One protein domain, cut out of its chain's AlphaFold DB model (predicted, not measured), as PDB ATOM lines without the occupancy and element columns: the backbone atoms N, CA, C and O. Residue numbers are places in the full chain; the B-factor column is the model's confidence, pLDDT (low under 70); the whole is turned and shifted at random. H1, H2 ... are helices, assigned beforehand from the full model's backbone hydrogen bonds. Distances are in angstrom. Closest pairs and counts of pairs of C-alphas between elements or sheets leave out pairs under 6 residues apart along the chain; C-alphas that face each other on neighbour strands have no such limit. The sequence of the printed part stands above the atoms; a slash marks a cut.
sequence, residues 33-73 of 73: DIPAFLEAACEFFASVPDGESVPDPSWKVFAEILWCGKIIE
ATOM      1  N   ASP A  33      33.493  30.066  32.161       58.94
ATOM      2  CA  ASP A  33      33.200  28.890  32.951       58.94
ATOM      3  C   ASP A  33      33.883  27.666  32.312       58.94
ATOM      4  O   ASP A  33      34.266  27.651  31.136       58.94
ATOM      5  N   ILE A  34      34.129  26.640  33.129       61.66
ATOM      6  CA  ILE A  34      34.777  25.407  32.661       61.66
ATOM      7  C   ILE A  34      34.087  24.858  31.391       61.66
ATOM      8  O   ILE A  34      34.812  24.450  30.484       61.66
ATOM      9  N   PRO A  35      32.741  24.874  31.265       67.75
ATOM     10  CA  PRO A  35      32.052  24.527  30.022       67.75
ATOM     11  C   PRO A  35      32.511  25.318  28.791       67.75
ATOM     12  O   PRO A  35      32.901  24.690  27.811       67.75
ATOM     13  N   ALA A  36      32.553  26.650  28.843       64.44
ATOM     14  CA  ALA A  36      32.970  27.483  27.714       64.44
ATOM     15  C   ALA A  36      34.420  27.201  27.292       64.44
ATOM     16  O   ALA A  36      34.730  27.131  26.105       64.44
ATOM     17  N   PHE A  37      35.317  26.968  28.257       69.38
ATOM     18  CA  PHE A  37      36.687  26.544  27.959       69.38
ATOM     19  C   PHE A  37      36.735  25.170  27.271       69.38
ATOM     20  O   PHE A  37      37.510  24.974  26.335       69.38
ATOM     21  N   LEU A  38      35.922  24.215  27.729       72.19
ATOM     22  CA  LEU A  38      35.860  22.873  27.149       72.19
ATOM     23  C   LEU A  38      35.263  22.885  25.740       72.19
ATOM     24  O   LEU A  38      35.773  22.180  24.875       72.19
ATOM     25  N   GLU A  39      34.234  23.692  25.487       72.75
ATOM     26  CA  GLU A  39      33.661  23.878  24.148       72.75
ATOM     27  C   GLU A  39      34.692  24.474  23.187       72.75
ATOM     28  O   GLU A  39      34.955  23.907  22.127       72.75
ATOM     29  N   ALA A  40      35.372  25.537  23.611       74.06
ATOM     30  CA  ALA A  40      36.436  26.172  22.851       74.06
ATOM     31  C   ALA A  40      37.596  25.211  22.530       74.06
ATOM     32  O   ALA A  40      38.140  25.205  21.424       74.06
ATOM     33  N   ALA A  41      37.965  24.362  23.495       76.44
ATOM     34  CA  ALA A  41      38.981  23.335  23.303       76.44
ATOM     35  C   ALA A  41      38.515  22.262  22.309       76.44
ATOM     36  O   ALA A  41      39.287  21.869  21.436       76.44
ATOM     37  N   CYS A  42      37.260  21.813  22.403       78.25
ATOM     38  CA  CYS A  42      36.668  20.876  21.448       78.25
ATOM     39  C   CYS A  42      36.684  21.436  20.021       78.25
ATOM     40  O   CYS A  42      37.078  20.720  19.105       78.25
ATOM     41  N   GLU A  43      36.314  22.703  19.826       77.88
ATOM     42  CA  GLU A  43      36.361  23.358  18.514       77.88
ATOM     43  C   GLU A  43      37.787  23.484  17.973       77.88
ATOM     44  O   GLU A  43      38.036  23.162  16.809       77.88
ATOM     45  N   PHE A  44      38.743  23.881  18.820       79.44
ATOM     46  CA  PHE A  44      40.153  23.935  18.445       79.44
ATOM     47  C   PHE A  44      40.650  22.563  17.973       79.44
ATOM     48  O   PHE A  44      41.193  22.452  16.875       79.44
ATOM     49  N   PHE A  45      40.414  21.498  18.747       79.62
ATOM     50  CA  PHE A  45      40.857  20.151  18.378       79.62
ATOM     51  C   PHE A  45      40.103  19.569  17.179       79.62
ATOM     52  O   PHE A  45      40.706  18.835  16.404       79.62
ATOM     53  N   ALA A  46      38.834  19.926  16.973       81.25
ATOM     54  CA  ALA A  46      38.086  19.551  15.773       81.25
ATOM     55  C   ALA A  46      38.612  20.242  14.500       81.25
ATOM     56  O   ALA A  46      38.391  19.743  13.399       81.25
ATOM     57  N   SER A  47      39.300  21.383  14.638       79.38
ATOM     58  CA  SER A  47      39.928  22.091  13.516       79.38
ATOM     59  C   SER A  47      41.293  21.521  13.106       79.38
ATOM     60  O   SER A  47      41.791  21.854  12.028       79.38
ATOM     61  N   VAL A  48      41.893  20.658  13.936       79.69
ATOM     62  CA  VAL A  48      43.174  20.006  13.639       79.69
ATOM     63  C   VAL A  48      42.943  18.893  12.606       79.69
ATOM     64  O   VAL A  48      42.130  18.002  12.855       79.69
ATOM     65  N   PRO A  49      43.634  18.907  11.450       79.94
ATOM     66  CA  PRO A  49      43.488  17.867  10.437       79.94
ATOM     67  C   PRO A  49      43.852  16.470  10.954       79.94
ATOM     68  O   PRO A  49      44.822  16.298  11.696       79.94
ATOM     69  N   ASP A  50      43.121  15.452  10.490       75.44
ATOM     70  CA  ASP A  50      43.408  14.052  10.814       75.44
ATOM     71  C   ASP A  50      44.864  13.686  10.470       75.44
ATOM     72  O   ASP A  50      45.300  13.780   9.321       75.44
ATOM     73  N   GLY A  51      45.611  13.223  11.476       70.00
ATOM     74  CA  GLY A  51      47.006  12.791  11.336       70.00
ATOM     75  C   GLY A  51      48.059  13.832  11.726       70.00
ATOM     76  O   GLY A  51      49.241  13.483  11.768       70.00
ATOM     77  N   GLU A  52      47.670  15.064  12.064       74.00
ATOM     78  CA  GLU A  52      48.574  16.015  12.717       74.00
ATOM     79  C   GLU A  52      48.687  15.738  14.222       74.00
ATOM     80  O   GLU A  52      47.724  15.381  14.904       74.00
ATOM     81  N   SER A  53      49.901  15.880  14.760       73.62
ATOM     82  CA  SER A  53      50.127  15.771  16.199       73.62
ATOM     83  C   SER A  53      49.507  16.966  16.909       73.62
ATOM     84  O   SER A  53      49.801  18.108  16.549       73.62
ATOM     85  N   VAL A  54      48.733  16.702  17.962       71.50
ATOM     86  CA  VAL A  54      48.291  17.743  18.894       71.50
ATOM     87  C   VAL A  54      49.515  18.551  19.351       71.50
ATOM     88  O   VAL A  54      50.496  17.946  19.794       71.50
ATOM     89  N   PRO A  55      49.496  19.889  19.219       74.00
ATOM     90  CA  PRO A  55      50.630  20.713  19.604       74.00
ATOM     91  C   PRO A  55      50.906  20.597  21.104       74.00
ATOM     92  O   PRO A  55      49.981  20.492  21.913       74.00
ATOM     93  N   ASP A  56      52.187  20.657  21.472       84.25
ATOM     94  CA  ASP A  56      52.589  20.647  22.877       84.25
ATOM     95  C   ASP A  56      51.896  21.782  23.656       84.25
ATOM     96  O   ASP A  56      51.768  22.907  23.142       84.25
ATOM     97  N   PRO A  57      51.483  21.531  24.915       80.88
ATOM     98  CA  PRO A  57      50.861  22.547  25.748       80.88
ATOM     99  C   PRO A  57      51.758  23.780  25.862       80.88
ATOM    100  O   PRO A  57      52.881  23.724  26.365       80.88
ATOM    101  N   SER A  58      51.255  24.921  25.403       83.12
ATOM    102  CA  SER A  58      51.969  26.193  25.450       83.12
ATOM    103  C   SER A  58      50.997  27.351  25.642       83.12
ATOM    104  O   SER A  58      49.804  27.234  25.361       83.12
ATOM    105  N   TRP A  59      51.515  28.507  26.064       79.94
ATOM    106  CA  TRP A  59      50.714  29.734  26.157       79.94
ATOM    107  C   TRP A  59      50.073  30.138  24.826       79.94
ATOM    108  O   TRP A  59      49.016  30.761  24.822       79.94
ATOM    109  N   LYS A  60      50.690  29.754  23.703       78.81
ATOM    110  CA  LYS A  60      50.125  29.961  22.372       78.81
ATOM    111  C   LYS A  60      48.872  29.102  22.161       78.81
ATOM    112  O   LYS A  60      47.833  29.661  21.841       78.81
ATOM    113  N   VAL A  61      48.957  27.793  22.418       79.81
ATOM    114  CA  VAL A  61      47.813  26.862  22.308       79.81
ATOM    115  C   VAL A  61      46.678  27.286  23.238       79.81
ATOM    116  O   VAL A  61      45.518  27.299  22.846       79.81
ATOM    117  N   PHE A  62      47.011  27.717  24.456       76.62
ATOM    118  CA  PHE A  62      46.025  28.243  25.395       76.62
ATOM    119  C   PHE A  62      45.279  29.469  24.839       76.62
ATOM    120  O   PHE A  62      44.058  29.537  24.924       76.62
ATOM    121  N   ALA A  63      45.991  30.418  24.224       76.38
ATOM    122  CA  ALA A  63      45.370  31.587  23.603       76.38
ATOM    123  C   ALA A  63      44.518  31.237  22.368       76.38
ATOM    124  O   ALA A  63      43.494  31.877  22.144       76.38
ATOM    125  N   GLU A  64      44.918  30.235  21.583       75.88
ATOM    126  CA  GLU A  64      44.159  29.751  20.419       75.88
ATOM    127  C   GLU A  64      42.863  29.044  20.835       75.88
ATOM    128  O   GLU A  64      41.819  29.299  20.244       75.88
ATOM    129  N   ILE A  65      42.894  28.253  21.912       77.44
ATOM    130  CA  ILE A  65      41.685  27.680  22.521       77.44
ATOM    131  C   ILE A  65      40.738  28.801  22.950       77.44
ATOM    132  O   ILE A  65      39.585  28.821  22.540       77.44
ATOM    133  N   LEU A  66      41.221  29.791  23.706       70.94
ATOM    134  CA  LEU A  66      40.386  30.923  24.128       70.94
ATOM    135  C   LEU A  66      39.824  31.733  22.949       70.94
ATOM    136  O   LEU A  66      38.769  32.349  23.082       70.94
ATOM    137  N   TRP A  67      40.519  31.749  21.807       68.62
ATOM    138  CA  TRP A  67      40.033  32.379  20.585       68.62
ATOM    139  C   TRP A  67      38.864  31.616  19.956       68.62
ATOM    140  O   TRP A  67      37.888  32.258  19.576       68.62
ATOM    141  N   CYS A  68      38.926  30.282  19.877       68.62
ATOM    142  CA  CYS A  68      37.818  29.462  19.370       68.62
ATOM    143  C   CYS A  68      36.526  29.701  20.165       68.62
ATOM    144  O   CYS A  68      35.470  29.892  19.582       68.62
ATOM    145  N   GLY A  69      36.632  29.836  21.488       61.19
ATOM    146  CA  GLY A  69      35.487  30.089  22.369       61.19
ATOM    147  C   GLY A  69      34.917  31.509  22.338       61.19
ATOM    148  O   GLY A  69      34.007  31.804  23.115       61.19
ATOM    149  N   LYS A  70      35.443  32.426  21.513       60.34
ATOM    150  CA  LYS A  70      34.896  33.787  21.432       60.34
ATOM    151  C   LYS A  70      33.597  33.799  20.623       60.34
ATOM    152  O   LYS A  70      33.619  33.777  19.396       60.34
ATOM    153  N   ILE A  71      32.472  33.988  21.311       51.72
ATOM    154  CA  ILE A  71      31.230  34.452  20.685       51.72
ATOM    155  C   ILE A  71      31.366  35.963  20.444       51.72
ATOM    156  O   ILE A  71      31.442  36.747  21.389       51.72
ATOM    157  N   ILE A  72      31.447  36.366  19.175       43.56
ATOM    158  CA  ILE A  72      31.387  37.771  18.753       43.56
ATOM    159  C   ILE A  72      29.964  38.015  18.237       43.56
ATOM    160  O   ILE A  72      29.636  37.563  17.141       43.56
ATOM    161  N   GLU A  73      29.128  38.683  19.037       31.92
ATOM    162  CA  GLU A  73      27.883  39.318  18.562       31.92
ATOM    163  C   GLU A  73      28.164  40.681  17.917       31.92
ATOM    164  O   GLU A  73      28.993  41.449  18.465       31.92
TER     165      GLU A  73
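AT A GLANCE: This is residues 33 to 73 of the 73 residues of an uncharacterized protein of Planctomycetes bacterium K23_9 (UniProt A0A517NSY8). Two short helices, H1 and H2, pack on each other nearly at right angles, the last residues of H2 meeting the middle of H1 roughly as a T. A wide loop joins them, its residues 48 to 53 sticking out, and residues 69 to 73 trail from the end of H2. The printed part has 41 residues with two named helices, H1 then H2, and no named strand; the class is all helix. The whole is only just compact, close to loose, with a radius of gyration of the C-alphas of 10.5 A, and elongated, spanning 32 by 20 by 17 A.

HOW THE PARTS SIT: Begin with the longest helix, H1, residues 34 to 46, and then look to H2, residues 59 to 68. The two touch, with 14 pairs of C-alphas within 8 A. The closest C-alphas are those of Ala 40 and Cys 68, 5.0 A apart. Their lines are about perpendicular, at 85 degrees, and their centres are 10.0 A apart. In the backbones of H1 and H2, every O i to N i+4 pair is within hydrogen-bond range.

IN THESE COORDINATES: Find C-alpha 34 at (34.777, 25.407, 32.661); from there H1 runs 18.2 A to C-alpha 46 at (38.086, 19.551, 15.773). H2 begins at C-alpha 59 and runs 14.6 A to C-alpha 68 at (37.818, 29.462, 19.370).

THE WHOLE: Look at Gly 51 and Glu 73 for the two C-alphas farthest apart, 33.5 A. The link from H1 to H2, residues 47 to 58, is long, and its residues 48 to 53 stand free. The printed part has no cut and ends at the chain's last residue, 73. The mean pLDDT of the printed part is 71.7; residues 33 to 37 and 67 to 73 are under 70.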